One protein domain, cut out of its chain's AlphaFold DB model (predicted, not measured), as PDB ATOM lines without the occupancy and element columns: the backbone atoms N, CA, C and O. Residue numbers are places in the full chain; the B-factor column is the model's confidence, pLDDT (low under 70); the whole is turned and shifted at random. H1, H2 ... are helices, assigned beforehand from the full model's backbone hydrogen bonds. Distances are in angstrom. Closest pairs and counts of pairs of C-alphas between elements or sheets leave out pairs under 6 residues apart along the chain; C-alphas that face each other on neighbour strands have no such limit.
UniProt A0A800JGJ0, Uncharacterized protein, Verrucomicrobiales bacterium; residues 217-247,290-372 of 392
ATOM      1  N   GLY A 217     -30.472  37.848 -46.036       94.38
ATOM      2  CA  GLY A 217     -30.117  39.106 -45.399       94.38
ATOM      3  C   GLY A 217     -30.515  40.332 -46.220       94.38
ATOM      4  O   GLY A 217     -31.079  41.282 -45.679       94.38
ATOM      5  N   GLN A 218     -30.295  40.292 -47.535       95.38
ATOM      6  CA  GLN A 218     -30.697  41.371 -48.435       95.38
ATOM      7  C   GLN A 218     -32.223  41.558 -48.471       95.38
ATOM      8  O   GLN A 218     -32.700  42.687 -48.338       95.38
ATOM      9  N   VAL A 219     -32.992  40.463 -48.546       95.62
ATOM     10  CA  VAL A 219     -34.466  40.513 -48.483       95.62
ATOM     11  C   VAL A 219     -34.936  41.154 -47.176       95.62
ATOM     12  O   VAL A 219     -35.834  41.995 -47.190       95.62
ATOM     13  N   MET A 220     -34.300  40.821 -46.046       95.19
ATOM     14  CA  MET A 220     -34.606  41.443 -44.756       95.19
ATOM     15  C   MET A 220     -34.353  42.956 -44.765       95.19
ATOM     16  O   MET A 220     -35.190  43.717 -44.280       95.19
ATOM     17  N   VAL A 221     -33.218  43.400 -45.315       96.50
ATOM     18  CA  VAL A 221     -32.872  44.827 -45.408       96.50
ATOM     19  C   VAL A 221     -33.898  45.585 -46.246       96.50
ATOM     20  O   VAL A 221     -34.351  46.657 -45.844       96.50
ATOM     21  N   ASP A 222     -34.301  45.040 -47.391       94.94
ATOM     22  CA  ASP A 222     -35.259  45.709 -48.271       94.94
ATOM     23  C   ASP A 222     -36.667  45.722 -47.677       94.94
ATOM     24  O   ASP A 222     -37.324  46.764 -47.655       94.94
ATOM     25  N   ARG A 223     -37.089  44.616 -47.064       92.69
ATOM     26  CA  ARG A 223     -38.340  44.544 -46.302       92.69
ATOM     27  C   ARG A 223     -38.367  45.538 -45.139       92.69
ATOM     28  O   ARG A 223     -39.410  46.132 -44.861       92.69
ATOM     29  N   PHE A 224     -37.229  45.767 -44.484       94.75
ATOM     30  CA  PHE A 224     -37.105  46.788 -43.447       94.75
ATOM     31  C   PHE A 224     -37.328  48.198 -44.018       94.75
ATOM     32  O   PHE A 224     -38.105  48.967 -43.449       94.75
ATOM     33  N   LYS A 225     -36.734  48.523 -45.178       94.50
ATOM     34  CA  LYS A 225     -36.973  49.803 -45.881       94.50
ATOM     35  C   LYS A 225     -38.446  49.986 -46.246       94.50
ATOM     36  O   LYS A 225     -39.014  51.046 -45.993       94.50
ATOM     37  N   GLU A 226     -39.081  48.952 -46.794       91.31
ATOM     38  CA  GLU A 226     -40.510  48.982 -47.121       91.31
ATOM     39  C   GLU A 226     -41.373  49.220 -45.876       91.31
ATOM     40  O   GLU A 226     -42.323  50.004 -45.909       91.31
ATOM     41  N   GLY A 227     -41.045  48.575 -44.754       91.62
ATOM     42  CA  GLY A 227     -41.765  48.775 -43.500       91.62
ATOM     43  C   GLY A 227     -41.571  50.174 -42.905       91.62
ATOM     44  O   GLY A 227     -42.501  50.699 -42.289       91.62
ATOM     45  N   LEU A 228     -40.416  50.817 -43.116       93.81
ATOM     46  CA  LEU A 228     -40.213  52.223 -42.744       93.81
ATOM     47  C   LEU A 228     -41.122  53.151 -43.556       93.81
ATOM     48  O   LEU A 228     -41.743  54.043 -42.976       93.81
ATOM     49  N   GLN A 229     -41.250  52.912 -44.864       92.06
ATOM     50  CA  GLN A 229     -42.165  53.676 -45.714       92.06
ATOM     51  C   GLN A 229     -43.615  53.506 -45.249       92.06
ATOM     52  O   GLN A 229     -44.302  54.495 -45.005       92.06
ATOM     53  N   LYS A 230     -44.051  52.262 -45.009       89.75
ATOM     54  CA  LYS A 230     -45.397  51.983 -44.479       89.75
ATOM     55  C   LYS A 230     -45.646  52.669 -43.139       89.75
ATOM     56  O   LYS A 230     -46.730  53.193 -42.913       89.75
ATOM     57  N   MET A 231     -44.647  52.714 -42.255       89.94
ATOM     58  CA  MET A 231     -44.763  53.435 -40.987       89.94
ATOM     59  C   MET A 231     -44.934  54.946 -41.191       89.94
ATOM     60  O   MET A 231     -45.700  55.576 -40.460       89.94
ATOM     61  N   ALA A 232     -44.222  55.541 -42.149       89.94
ATOM     62  CA  ALA A 232     -44.388  56.952 -42.481       89.94
ATOM     63  C   ALA A 232     -45.808  57.229 -43.002       89.94
ATOM     64  O   ALA A 232     -46.464  58.154 -42.519       89.94
ATOM     65  N   ASP A 233     -46.314  56.376 -43.893       88.81
ATOM     66  CA  ASP A 233     -47.671  56.477 -44.435       88.81
ATOM     67  C   ASP A 233     -48.735  56.306 -43.331       88.81
ATOM     68  O   ASP A 233     -49.669  57.104 -43.230       88.81
ATOM     69  N   GLU A 234     -48.557  55.331 -42.430       87.69
ATOM     70  CA  GLU A 234     -49.414  55.127 -41.252       87.69
ATOM     71  C   GLU A 234     -49.460  56.372 -40.350       87.69
ATOM     72  O   GLU A 234     -50.538  56.753 -39.886       87.69
ATOM     73  N   LYS A 235     -48.315  57.031 -40.116       86.75
ATOM     74  CA  LYS A 235     -48.240  58.271 -39.322       86.75
ATOM     75  C   LYS A 235     -48.986  59.421 -39.999       86.75
ATOM     76  O   LYS A 235     -49.699  60.159 -39.320       86.75
ATOM     77  N   VAL A 236     -48.861  59.561 -41.320       89.19
ATOM     78  CA  VAL A 236     -49.589  60.577 -42.097       89.19
ATOM     79  C   VAL A 236     -51.097  60.343 -42.015       89.19
ATOM     80  O   VAL A 236     -51.853  61.271 -41.721       89.19
ATOM     81  N   GLU A 237     -51.550  59.106 -42.209       86.19
ATOM     82  CA  GLU A 237     -52.968  58.759 -42.106       86.19
ATOM     83  C   GLU A 237     -53.509  58.931 -40.682       86.19
ATOM     84  O   GLU A 237     -54.636  59.395 -40.490       86.19
ATOM     85  N   GLN A 238     -52.708  58.622 -39.661       83.12
ATOM     86  CA  GLN A 238     -53.080  58.891 -38.277       83.12
ATOM     87  C   GLN A 238     -53.244  60.396 -38.019       83.12
ATOM     88  O   GLN A 238     -54.254  60.792 -37.435       83.12
ATOM     89  N   ALA A 239     -52.311  61.228 -38.490       87.38
ATOM     90  CA  ALA A 239     -52.383  62.680 -38.340       87.38
ATOM     91  C   ALA A 239     -53.624  63.268 -39.030       87.38
ATOM     92  O   ALA A 239     -54.320  64.090 -38.435       87.38
ATOM     93  N   LYS A 240     -53.969  62.793 -40.236       87.44
ATOM     94  CA  LYS A 240     -55.217  63.176 -40.922       87.44
ATOM     95  C   LYS A 240     -56.449  62.812 -40.096       87.44
ATOM     96  O   LYS A 240     -57.293  63.662 -39.840       87.44
ATOM     97  N   ARG A 241     -56.521  61.577 -39.585       84.00
ATOM     98  CA  ARG A 241     -57.634  61.125 -38.729       84.00
ATOM     99  C   ARG A 241     -57.738  61.910 -37.423       84.00
ATOM    100  O   ARG A 241     -58.822  62.008 -36.852       84.00
ATOM    101  N   GLU A 242     -56.626  62.384 -36.873       85.25
ATOM    102  CA  GLU A 242     -56.616  63.239 -35.680       85.25
ATOM    103  C   GLU A 242     -57.071  64.663 -36.007       85.25
ATOM    104  O   GLU A 242     -57.906  65.198 -35.280       85.25
ATOM    105  N   ALA A 243     -56.629  65.227 -37.132       85.19
ATOM    106  CA  ALA A 243     -57.093  66.518 -37.628       85.19
ATOM    107  C   ALA A 243     -58.599  66.507 -37.933       85.19
ATOM    108  O   ALA A 243     -59.314  67.388 -37.466       85.19
ATOM    109  N   ASP A 244     -59.109  65.476 -38.612       86.00
ATOM    110  CA  ASP A 244     -60.541  65.317 -38.895       86.00
ATOM    111  C   ASP A 244     -61.362  65.202 -37.604       86.00
ATOM    112  O   ASP A 244     -62.439  65.788 -37.480       86.00
ATOM    113  N   ARG A 245     -60.855  64.465 -36.605       81.75
ATOM    114  CA  ARG A 245     -61.491  64.364 -35.281       81.75
ATOM    115  C   ARG A 245     -61.499  65.707 -34.556       81.75
ATOM    116  O   ARG A 245     -62.526  66.066 -33.988       81.75
ATOM    117  N   ALA A 246     -60.395  66.450 -34.597       84.62
ATOM    118  CA  ALA A 246     -60.297  67.776 -33.998       84.62
ATOM    119  C   ALA A 246     -61.224  68.787 -34.693       84.62
ATOM    120  O   ALA A 246     -61.911  69.544 -34.016       84.62
ATOM    121  N   GLN A 247     -61.318  68.751 -36.026       81.81
ATOM    122  CA  GLN A 247     -62.240  69.586 -36.800       81.81
ATOM    123  C   GLN A 247     -63.703  69.261 -36.489       81.81
ATOM    124  O   GLN A 247     -64.490  70.174 -36.263       81.81
ATOM    125  N   ALA A 290     -43.700  44.972 -36.469       84.62
ATOM    126  CA  ALA A 290     -43.151  44.058 -37.466       84.62
ATOM    127  C   ALA A 290     -41.643  44.279 -37.668       84.62
ATOM    128  O   ALA A 290     -40.873  43.332 -37.516       84.62
ATOM    129  N   LEU A 291     -41.216  45.532 -37.881       91.25
ATOM    130  CA  LEU A 291     -39.798  45.888 -38.002       91.25
ATOM    131  C   LEU A 291     -38.989  45.476 -36.766       91.25
ATOM    132  O   LEU A 291     -37.920  44.883 -36.892       91.25
ATOM    133  N   ARG A 292     -39.513  45.731 -35.560       92.62
ATOM    134  CA  ARG A 292     -38.885  45.273 -34.311       92.62
ATOM    135  C   ARG A 292     -38.767  43.752 -34.275       92.62
ATOM    136  O   ARG A 292     -37.747  43.237 -33.837       92.62
ATOM    137  N   GLY A 293     -39.809  43.039 -34.700       89.81
ATOM    138  CA  GLY A 293     -39.828  41.581 -34.749       89.81
ATOM    139  C   GLY A 293     -38.758  41.010 -35.678       89.81
ATOM    140  O   GLY A 293     -38.099  40.040 -35.303       89.81
ATOM    141  N   ASP A 294     -38.551  41.633 -36.838       89.50
ATOM    142  CA  ASP A 294     -37.497  41.247 -37.776       89.50
ATOM    143  C   ASP A 294     -36.105  41.526 -37.178       89.50
ATOM    144  O   ASP A 294     -35.266  40.626 -37.148       89.50
ATOM    145  N   LEU A 295     -35.873  42.699 -36.572       94.12
ATOM    146  CA  LEU A 295     -34.612  42.997 -35.868       94.12
ATOM    147  C   LEU A 295     -34.349  42.054 -34.684       94.12
ATOM    148  O   LEU A 295     -33.225  41.604 -34.473       94.12
ATOM    149  N   GLU A 296     -35.386  41.723 -33.912       92.44
ATOM    150  CA  GLU A 296     -35.277  40.846 -32.747       92.44
ATOM    151  C   GLU A 296     -34.779  39.442 -33.136       92.44
ATOM    152  O   GLU A 296     -34.140  38.771 -32.327       92.44
ATOM    153  N   ARG A 297     -35.029  38.990 -34.373       88.44
ATOM    154  CA  ARG A 297     -34.554  37.687 -34.862       88.44
ATOM    155  C   ARG A 297     -33.036  37.610 -34.962       88.44
ATOM    156  O   ARG A 297     -32.483  36.597 -34.547       88.44
ATOM    157  N   LEU A 298     -32.368  38.677 -35.400       91.81
ATOM    158  CA  LEU A 298     -30.902  38.722 -35.503       91.81
ATOM    159  C   LEU A 298     -30.212  38.518 -34.145       91.81
ATOM    160  O   LEU A 298     -29.093  38.014 -34.083       91.81
ATOM    161  N   GLY A 299     -30.882  38.872 -33.044       88.50
ATOM    162  CA  GLY A 299     -30.355  38.716 -31.685       88.50
ATOM    163  C   GLY A 299     -30.741  37.403 -30.998       88.50
ATOM    164  O   GLY A 299     -30.392  37.193 -29.831       88.50
ATOM    165  N   ARG A 300     -31.477  36.508 -31.670       87.62
ATOM    166  CA  ARG A 300     -31.868  35.219 -31.083       87.62
ATOM    167  C   ARG A 300     -30.680  34.274 -31.019       87.62
ATOM    168  O   ARG A 300     -29.958  34.102 -31.998       87.62
ATOM    169  N   SER A 301     -30.524  33.630 -29.866       76.56
ATOM    170  CA  SER A 301     -29.603  32.505 -29.745       76.56
ATOM    171  C   SER A 301     -30.111  31.347 -30.610       76.56
ATOM    172  O   SER A 301     -31.330  31.120 -30.642       76.56
ATOM    173  N   PRO A 302     -29.228  30.578 -31.265       69.56
ATOM    174  CA  PRO A 302     -29.572  29.216 -31.655       69.56
ATOM    175  C   PRO A 302     -29.992  28.449 -30.385       69.56
ATOM    176  O   PRO A 302     -29.609  28.821 -29.272       69.56
ATOM    177  N   GLY A 303     -30.864  27.445 -30.520       60.53
ATOM    178  CA  GLY A 303     -31.417  26.699 -29.379       60.53
ATOM    179  C   GLY A 303     -30.347  26.211 -28.385       60.53
ATOM    180  O   GLY A 303     -29.176  26.100 -28.741       60.53
ATOM    181  N   GLN A 304     -30.758  25.939 -27.140       50.00
ATOM    182  CA  GLN A 304     -29.862  25.672 -26.001       50.00
ATOM    183  C   GLN A 304     -28.659  24.779 -26.365       50.00
ATOM    184  O   GLN A 304     -28.836  23.649 -26.814       50.00
ATOM    185  N   GLY A 305     -27.448  25.304 -26.145       52.62
ATOM    186  CA  GLY A 305     -26.181  24.574 -26.281       52.62
ATOM    187  C   GLY A 305     -25.533  24.579 -27.670       52.62
ATOM    188  O   GLY A 305     -24.512  23.922 -27.841       52.62
ATOM    189  N   LYS A 306     -26.089  25.289 -28.660       64.12
ATOM    190  CA  LYS A 306     -25.435  25.475 -29.965       64.12
ATOM    191  C   LYS A 306     -24.742  26.832 -30.035       64.12
ATOM    192  O   LYS A 306     -25.320  27.836 -29.640       64.12
ATOM    193  N   GLU A 307     -23.527  26.863 -30.564       77.25
ATOM    194  CA  GLU A 307     -22.831  28.105 -30.907       77.25
ATOM    195  C   GLU A 307     -23.170  28.502 -32.349       77.25
ATOM    196  O   GLU A 307     -23.408  27.639 -33.200       77.25
ATOM    197  N   LEU A 308     -23.220  29.806 -32.632       84.69
ATOM    198  CA  LEU A 308     -23.314  30.281 -34.011       84.69
ATOM    199  C   LEU A 308     -21.944  30.177 -34.671       84.69
ATOM    200  O   LEU A 308     -20.939  30.597 -34.100       84.69
ATOM    201  N   ALA A 309     -21.913  29.674 -35.902       89.81
ATOM    202  CA  ALA A 309     -20.704  29.718 -36.709       89.81
ATOM    203  C   ALA A 309     -20.254  31.174 -36.930       89.81
ATOM    204  O   ALA A 309     -21.078  32.089 -37.022       89.81
ATOM    205  N   ALA A 310     -18.945  31.391 -37.083       91.12
ATOM    206  CA  ALA A 310     -18.390  32.722 -37.339       91.12
ATOM    207  C   ALA A 310     -19.000  33.383 -38.595       91.12
ATOM    208  O   ALA A 310     -19.240  34.591 -38.609       91.12
ATOM    209  N   GLU A 311     -19.313  32.586 -39.620       91.50
ATOM    210  CA  GLU A 311     -20.005  33.040 -40.830       91.50
ATOM    211  C   GLU A 311     -21.418  33.559 -40.531       91.50
ATOM    212  O   GLU A 311     -21.781  34.636 -41.001       91.50
ATOM    213  N   ALA A 312     -22.180  32.875 -39.671       92.56
ATOM    214  CA  ALA A 312     -23.511  33.319 -39.254       92.56
ATOM    215  C   ALA A 312     -23.453  34.656 -38.497       92.56
ATOM    216  O   ALA A 312     -24.240  35.566 -38.764       92.56
ATOM    217  N   ILE A 313     -22.479  34.819 -37.594       93.81
ATOM    218  CA  ILE A 313     -22.237  36.098 -36.906       93.81
ATOM    219  C   ILE A 313     -21.903  37.203 -37.915       93.81
ATOM    220  O   ILE A 313     -22.456  38.303 -37.833       93.81
ATOM    221  N   SER A 314     -21.030  36.921 -38.885       94.56
ATOM    222  CA  SER A 314     -20.673  37.865 -39.947       94.56
ATOM    223  C   SER A 314     -21.893  38.275 -40.781       94.56
ATOM    224  O   SER A 314     -22.119  39.467 -40.995       94.56
ATOM    225  N   ASN A 315     -22.728  37.311 -41.177       94.00
ATOM    226  CA  ASN A 315     -23.961  37.552 -41.928       94.00
ATOM    227  C   ASN A 315     -24.922  38.456 -41.146       94.00
ATOM    228  O   ASN A 315     -25.367  39.482 -41.662       94.00
ATOM    229  N   ARG A 316     -25.171  38.161 -39.864       95.44
ATOM    230  CA  ARG A 316     -26.022  38.998 -39.002       95.44
ATOM    231  C   ARG A 316     -25.496  40.425 -38.852       95.44
ATOM    232  O   ARG A 316     -26.287  41.367 -38.904       95.44
ATOM    233  N   ARG A 317     -24.176  40.608 -38.702       96.31
ATOM    234  CA  ARG A 317     -23.549  41.942 -38.653       96.31
ATOM    235  C   ARG A 317     -23.734  42.706 -39.964       96.31
ATOM    236  O   ARG A 317     -24.066  43.889 -39.926       96.31
ATOM    237  N   ALA A 318     -23.572  42.042 -41.108       96.56
ATOM    238  CA  ALA A 318     -23.788  42.653 -42.419       96.56
ATOM    239  C   ALA A 318     -25.247  43.104 -42.605       96.56
ATOM    240  O   ALA A 318     -25.495  44.225 -43.051       96.56
ATOM    241  N   ILE A 319     -26.212  42.278 -42.186       96.94
ATOM    242  CA  ILE A 319     -27.639  42.633 -42.203       96.94
ATOM    243  C   ILE A 319     -27.898  43.851 -41.317       96.94
ATOM    244  O   ILE A 319     -28.558  44.796 -41.751       96.94
ATOM    245  N   LEU A 320     -27.354  43.854 -40.093       97.44
ATOM    246  CA  LEU A 320     -27.515  44.962 -39.156       97.44
ATOM    247  C   LEU A 320     -26.947  46.274 -39.712       97.44
ATOM    248  O   LEU A 320     -27.601  47.314 -39.639       97.44
ATOM    249  N   ALA A 321     -25.765  46.227 -40.326       97.31
ATOM    250  CA  ALA A 321     -25.189  47.381 -41.005       97.31
ATOM    251  C   ALA A 321     -26.094  47.873 -42.150       97.31
ATOM    252  O   ALA A 321     -26.336  49.077 -42.273       97.31
ATOM    253  N   GLY A 322     -26.654  46.943 -42.930       96.50
ATOM    254  CA  GLY A 322     -27.604  47.230 -44.002       96.50
ATOM    255  C   GLY A 322     -28.851  47.966 -43.512       96.50
ATOM    256  O   GLY A 322     -29.170  49.025 -44.048       96.50
ATOM    257  N   VAL A 323     -29.527  47.467 -42.469       96.69
ATOM    258  CA  VAL A 323     -30.724  48.128 -41.904       96.69
ATOM    259  C   VAL A 323     -30.387  49.452 -41.221       96.69
ATOM    260  O   VAL A 323     -31.145  50.413 -41.358       96.69
ATOM    261  N   LYS A 324     -29.235  49.561 -40.547       96.56
ATOM    262  CA  LYS A 324     -28.795  50.800 -39.887       96.56
ATOM    263  C   LYS A 324     -28.608  51.944 -40.882       96.56
ATOM    264  O   LYS A 324     -28.941  53.082 -40.567       96.56
ATOM    265  N   GLY A 325     -28.156  51.634 -42.098       94.00
ATOM    266  CA  GLY A 325     -28.025  52.602 -43.189       94.00
ATOM    267  C   GLY A 325     -29.351  53.134 -43.749       94.00
ATOM    268  O   GLY A 325     -29.331  54.065 -44.548       94.00
ATOM    269  N   THR A 326     -30.503  52.574 -43.359       95.19
ATOM    270  CA  THR A 326     -31.812  52.933 -43.944       95.19
ATOM    271  C   THR A 326     -32.554  54.040 -43.200       95.19
ATOM    272  O   THR A 326     -33.477  54.629 -43.758       95.19
ATOM    273  N   THR A 327     -32.189  54.334 -41.949       95.38
ATOM    274  CA  THR A 327     -32.909  55.309 -41.120       95.38
ATOM    275  C   THR A 327     -32.007  55.980 -40.094       95.38
ATOM    276  O   THR A 327     -31.114  55.358 -39.530       95.38
ATOM    277  N   SER A 328     -32.275  57.254 -39.806       94.38
ATOM    278  CA  SER A 328     -31.647  58.011 -38.710       94.38
ATOM    279  C   SER A 328     -32.581  58.199 -37.506       94.38
ATOM    280  O   SER A 328     -32.292  59.010 -36.632       94.38
ATOM    281  N   ASP A 329     -33.705  57.478 -37.455       93.62
ATOM    282  CA  ASP A 329     -34.650  57.528 -36.334       93.62
ATOM    283  C   ASP A 329     -33.952  57.134 -35.009       93.62
ATOM    284  O   ASP A 329     -33.421  56.022 -34.909       93.62
ATOM    285  N   PRO A 330     -33.936  58.014 -33.986       94.12
ATOM    286  CA  PRO A 330     -33.219  57.772 -32.732       94.12
ATOM    287  C   PRO A 330     -33.633  56.505 -31.974       94.12
ATOM    288  O   PRO A 330     -32.795  55.869 -31.325       94.12
ATOM    289  N   ASP A 331     -34.904  56.102 -32.055       93.44
ATOM    290  CA  ASP A 331     -35.362  54.896 -31.371       93.44
ATOM    291  C   ASP A 331     -34.850  53.641 -32.087       93.44
ATOM    292  O   ASP A 331     -34.437  52.681 -31.434       93.44
ATOM    293  N   PHE A 332     -34.820  53.655 -33.424       95.50
ATOM    294  CA  PHE A 332     -34.179  52.593 -34.199       95.50
ATOM    295  C   PHE A 332     -32.669  52.543 -33.979       95.50
ATOM    296  O   PHE A 332     -32.139  51.454 -33.783       95.50
ATOM    297  N   GLN A 333     -31.987  53.687 -33.900       96.12
ATOM    298  CA  GLN A 333     -30.558  53.725 -33.564       96.12
ATOM    299  C   GLN A 333     -30.272  53.104 -32.188       96.12
ATOM    300  O   GLN A 333     -29.318  52.339 -32.037       96.12
ATOM    301  N   THR A 334     -31.145  53.341 -31.207       96.00
ATOM    302  CA  THR A 334     -31.059  52.699 -29.885       96.00
ATOM    303  C   THR A 334     -31.245  51.179 -29.980       96.00
ATOM    304  O   THR A 334     -30.494  50.417 -29.366       96.00
ATOM    305  N   MET A 335     -32.212  50.716 -30.780       96.31
ATOM    306  CA  MET A 335     -32.423  49.286 -31.033       96.31
ATOM    307  C   MET A 335     -31.223  48.638 -31.735       96.31
ATOM    308  O   MET A 335     -30.811  47.547 -31.339       96.31
ATOM    309  N   PHE A 336     -30.630  49.304 -32.731       97.75
ATOM    310  CA  PHE A 336     -29.446  48.809 -33.433       97.75
ATOM    311  C   PHE A 336     -28.254  48.667 -32.489       97.75
ATOM    312  O   PHE A 336     -27.642  47.608 -32.475       97.75
ATOM    313  N   ALA A 337     -27.984  49.656 -31.633       96.38
ATOM    314  CA  ALA A 337     -26.909  49.566 -30.643       96.38
ATOM    315  C   ALA A 337     -27.115  48.398 -29.657       96.38
ATOM    316  O   ALA A 337     -26.177  47.667 -29.335       96.38
ATOM    317  N   SER A 338     -28.357  48.171 -29.206       95.44
ATOM    318  CA  SER A 338     -28.678  47.009 -28.364       95.44
ATOM    319  C   SER A 338     -28.443  45.683 -29.089       95.44
ATOM    320  O   SER A 338     -28.088  44.695 -28.443       95.44
ATOM    321  N   LEU A 339     -28.693  45.640 -30.396       95.75
ATOM    322  CA  LEU A 339     -28.529  44.445 -31.208       95.75
ATOM    323  C   LEU A 339     -27.060  44.199 -31.584       95.75
ATOM    324  O   LEU A 339     -26.644  43.048 -31.574       95.75
ATOM    325  N   GLU A 340     -26.268  45.246 -31.835       95.88
ATOM    326  CA  GLU A 340     -24.811  45.163 -32.041       95.88
ATOM    327  C   GLU A 340     -24.158  44.460 -30.849       95.88
ATOM    328  O   GLU A 340     -23.555  43.400 -31.013       95.88
ATOM    329  N   LYS A 341     -24.418  44.962 -29.632       93.56
ATOM    330  CA  LYS A 341     -23.944  44.327 -28.396       93.56
ATOM    331  C   LYS A 341     -24.389  42.865 -28.302       93.56
ATOM    332  O   LYS A 341     -23.596  41.993 -27.972       93.56
ATOM    333  N   ARG A 342     -25.655  42.580 -28.622       93.31
ATOM    334  CA  ARG A 342     -26.189  41.215 -28.563       93.31
ATOM    335  C   ARG A 342     -25.503  40.273 -29.555       93.31
ATOM    336  O   ARG A 342     -25.288  39.115 -29.218       93.31
ATOM    337  N   ILE A 343     -25.201  40.723 -30.768       93.06
ATOM    338  CA  ILE A 343     -24.499  39.902 -31.763       93.06
ATOM    339  C   ILE A 343     -23.050  39.654 -31.325       93.06
ATOM    340  O   ILE A 343     -22.551  38.546 -31.507       93.06
ATOM    341  N   ASP A 344     -22.399  40.632 -30.694       91.44
ATOM    342  CA  ASP A 344     -21.059  40.458 -30.122       91.44
ATOM    343  C   ASP A 344     -21.052  39.455 -28.958       91.44
ATOM    344  O   ASP A 344     -20.180  38.587 -28.898       91.44
ATOM    345  N   ASP A 345     -22.068  39.515 -28.095       89.62
ATOM    346  CA  ASP A 345     -22.291  38.536 -27.027       89.62
ATOM    347  C   ASP A 345     -22.527  37.123 -27.600       89.62
ATOM    348  O   ASP A 345     -22.028  36.136 -27.070       89.62
ATOM    349  N   LEU A 346     -23.264  37.005 -28.713       89.00
ATOM    350  CA  LEU A 346     -23.507  35.723 -29.388       89.00
ATOM    351  C   LEU A 346     -22.256  35.142 -30.060       89.00
ATOM    352  O   LEU A 346     -22.197  33.933 -30.272       89.00
ATOM    353  N   ALA A 347     -21.277  35.981 -30.401       87.94
ATOM    354  CA  ALA A 347     -19.992  35.528 -30.922       87.94
ATOM    355  C   ALA A 347     -19.113  34.885 -29.834       87.94
ATOM    356  O   ALA A 347     -18.194  34.142 -30.164       87.94
ATOM    357  N   ASN A 348     -19.392  35.167 -28.555       84.31
ATOM    358  CA  ASN A 348     -18.684  34.620 -27.397       84.31
ATOM    359  C   ASN A 348     -19.699  34.194 -26.317       84.31
ATOM    360  O   ASN A 348     -19.830  34.865 -25.288       84.31
ATOM    361  N   PRO A 349     -20.465  33.114 -26.556       78.88
ATOM    362  CA  PRO A 349     -21.625  32.805 -25.741       78.88
ATOM    363  C   PRO A 349     -21.247  32.383 -24.313       78.88
ATOM    364  O   PRO A 349     -20.426  31.501 -24.088       78.88
ATOM    365  N   THR A 350     -21.913  32.984 -23.332       75.19
ATOM    366  CA  THR A 350     -21.961  32.558 -21.923       75.19
ATOM    367  C   THR A 350     -23.322  31.933 -21.580       75.19
ATOM    368  O   THR A 350     -24.289  32.083 -22.337       75.19
ATOM    369  N   GLU A 351     -23.455  31.292 -20.408       70.94
ATOM    370  CA  GLU A 351     -24.752  30.780 -19.924       70.94
ATOM    371  C   GLU A 351     -25.849  31.860 -19.932       70.94
ATOM    372  O   GLU A 351     -26.976  31.598 -20.355       70.94
ATOM    373  N   GLU A 352     -25.515  33.103 -19.577       66.75
ATOM    374  CA  GLU A 352     -26.453  34.233 -19.593       66.75
ATOM    375  C   GLU A 352     -26.882  34.614 -21.017       66.75
ATOM    376  O   GLU A 352     -28.049  34.929 -21.269       66.75
ATOM    377  N   THR A 353     -25.966  34.532 -21.985       69.44
ATOM    378  CA  THR A 353     -26.279  34.860 -23.382       69.44
ATOM    379  C   THR A 353     -27.139  33.798 -24.068       69.44
ATOM    380  O   THR A 353     -27.850  34.133 -25.018       69.44
ATOM    381  N   SER A 354     -27.159  32.564 -23.556       66.50
ATOM    382  CA  SER A 354     -28.006  31.473 -24.057       66.50
ATOM    383  C   SER A 354     -29.496  31.641 -23.711       66.50
ATOM    384  O   SER A 354     -30.363  30.940 -24.245       66.50
ATOM    385  N   GLY A 355     -29.813  32.595 -22.826       72.12
ATOM    386  CA  GLY A 355     -31.163  32.884 -22.360       72.12
ATOM    387  C   GLY A 355     -32.073  33.566 -23.388       72.12
ATOM    388  O   GLY A 355     -31.677  33.988 -24.479       72.12
ATOM    389  N   ARG A 356     -33.353  33.712 -23.015       78.56
ATOM    390  CA  ARG A 356     -34.349  34.432 -23.819       78.56
ATOM    391  C   ARG A 356     -34.014  35.925 -23.856       78.56
ATOM    392  O   ARG A 356     -34.307  36.651 -22.910       78.56
ATOM    393  N   TRP A 357     -33.511  36.386 -24.992       87.88
ATOM    394  CA  TRP A 357     -33.334  37.806 -25.281       87.88
ATOM    395  C   TRP A 357     -34.580  38.411 -25.948       87.88
ATOM    396  O   TRP A 357     -35.306  37.717 -26.664       87.88
ATOM    397  N   ARG A 358     -34.836  39.699 -25.695       88.00
ATOM    398  CA  ARG A 358     -35.880  40.492 -26.359       88.00
ATOM    399  C   ARG A 358     -35.345  41.875 -26.693       88.00
ATOM    400  O   ARG A 358     -34.718  42.513 -25.849       88.00
ATOM    401  N   LEU A 359     -35.675  42.357 -27.885       91.25
ATOM    402  CA  LEU A 359     -35.365  43.719 -28.293       91.25
ATOM    403  C   LEU A 359     -36.349  44.695 -27.637       91.25
ATOM    404  O   LEU A 359     -37.562  44.601 -27.844       91.25
ATOM    405  N   SER A 360     -35.822  45.623 -26.840       87.38
ATOM    406  CA  SER A 360     -36.617  46.681 -26.211       87.38
ATOM    407  C   SER A 360     -36.885  47.805 -27.210       87.38
ATOM    408  O   SER A 360     -35.959  48.274 -27.862       87.38
ATOM    409  N   ASP A 361     -38.140  48.243 -27.312       88.56
ATOM    410  CA  ASP A 361     -38.543  49.379 -28.147       88.56
ATOM    411  C   ASP A 361     -38.710  50.642 -27.276       88.56
ATOM    412  O   ASP A 361     -39.655  50.692 -26.476       88.56
ATOM    413  N   PRO A 362     -37.835  51.660 -27.419       88.12
ATOM    414  CA  PRO A 362     -37.893  52.880 -26.612       88.12
ATOM    415  C   PRO A 362     -39.228  53.626 -26.714       88.12
ATOM    416  O   PRO A 362     -39.711  54.170 -25.721       88.12
ATOM    417  N   GLU A 363     -39.866  53.622 -27.887       84.06
ATOM    418  CA  GLU A 363     -41.153  54.295 -28.087       84.06
ATOM    419  C   GLU A 363     -42.261  53.607 -27.281       84.06
ATOM    420  O   GLU A 363     -43.055  54.257 -26.596       84.06
ATOM    421  N   SER A 364     -42.281  52.275 -27.320       81.75
ATOM    422  CA  SER A 364     -43.218  51.467 -26.540       81.75
ATOM    423  C   SER A 364     -43.017  51.664 -25.033       81.75
ATOM    424  O   SER A 364     -44.005  51.781 -24.307       81.75
ATOM    425  N   ALA A 365     -41.766  51.769 -24.570       81.25
ATOM    426  CA  ALA A 365     -41.450  52.035 -23.167       81.25
ATOM    427  C   ALA A 365     -41.992  53.399 -22.703       81.25
ATOM    428  O   ALA A 365     -42.681  53.464 -21.684       81.25
ATOM    429  N   ARG A 366     -41.779  54.465 -23.493       85.38
ATOM    430  CA  ARG A 366     -42.325  55.804 -23.198       85.38
ATOM    431  C   ARG A 366     -43.855  55.804 -23.162       85.38
ATOM    432  O   ARG A 366     -44.451  56.345 -22.236       85.38
ATOM    433  N   ARG A 367     -44.512  55.137 -24.120       79.75
ATOM    434  CA  ARG A 367     -45.983  55.006 -24.141       79.75
ATOM    435  C   ARG A 367     -46.519  54.264 -22.917       79.75
ATOM    436  O   ARG A 367     -47.588  54.604 -22.412       79.75
ATOM    437  N   GLU A 368     -45.825  53.229 -22.452       79.44
ATOM    438  CA  GLU A 368     -46.224  52.502 -21.247       79.44
ATOM    439  C   GLU A 368     -46.062  53.365 -19.991       79.44
ATOM    440  O   GLU A 368     -46.962  53.392 -19.151       79.44
ATOM    441  N   GLU A 369     -44.968  54.119 -19.889       79.12
ATOM    442  CA  GLU A 369     -44.738  55.074 -18.806       79.12
ATOM    443  C   GLU A 369     -45.802  56.182 -18.782       79.12
ATOM    444  O   GLU A 369     -46.406  56.435 -17.740       79.12
ATOM    445  N   GLU A 370     -46.152  56.757 -19.933       78.94
ATOM    446  CA  GLU A 370     -47.259  57.714 -20.038       78.94
ATOM    447  C   GLU A 370     -48.601  57.124 -19.591       78.94
ATOM    448  O   GLU A 370     -49.397  57.802 -18.936       78.94
ATOM    449  N   ARG A 371     -48.877  55.857 -19.927       76.12
ATOM    450  CA  ARG A 371     -50.094  55.165 -19.475       76.12
ATOM    451  C   ARG A 371     -50.089  54.945 -17.969       76.12
ATOM    452  O   ARG A 371     -51.137  55.105 -17.346       76.12
ATOM    453  N   ARG A 372     -48.941  54.594 -17.386       78.88
ATOM    454  CA  ARG A 372     -48.782  54.475 -15.930       78.88
ATOM    455  C   ARG A 372     -48.999  55.826 -15.250       78.88
ATOM    456  O   ARG A 372     -49.743  55.886 -14.279       78.88
TER     457      ARG A 372
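This is residues 217 to 247 and 290 to 372 of the 392 residues of an uncharacterized protein of Verrucomicrobiales bacterium (UniProt A0A800JGJ0). A helical hairpin, H3 and H4, packs with short H2 and the first part of H1 into a body from which residues 232 to 247 of H1 stick out as an arm. Residues 365 to 372 of H5 stick out elsewhere. The printed part has 114 residues with five named helices, H1 to H5, all helix by class; it is loose, radius of gyration of the C-alphas 16.9 A, spanning 58 by 35 by 21 A.

H1, residues 217 to 247, touches H3, residues 310 to 324, with residues 217 to 225 alone; the closest C-alphas, of Val 221 and Val 323, are 5.3 A apart. H3 and H4, residues 330 to 347, form a hairpin at 5 degrees, closest at C-alphas 313 and 347, 6.4 A. H4, the hub, touches H2, residues 290 to 298, with residues 339 to 343 alone, closest at C-alphas 343 and 298, 7.5 A. With residues 331 to 335 alone it touches H5, residues 362 to 372, at a steep tilt of 65 degrees, closest at C-alphas 331 and 362, 5.8 A. Every O i to N i+4 pair is within hydrogen-bond range in H1, H3, H4 and H5, and 4 of 5 in H2.

H1 runs 45.1 A from C-alpha 217 at (-30.117, 39.106, -45.399), H4 is 25.9 A and H3 21.0 A from first to last C-alpha; H5 ends at C-alpha 372 at (-48.782, 54.475, -15.930).

Residues 248 to 289 are not printed, a 31.9 A gap between C-alphas 247 and 290. Links H2 to H3 and H4 to H5 are long. Residues 302 to 306 and 352 to 354 have pLDDT under 70.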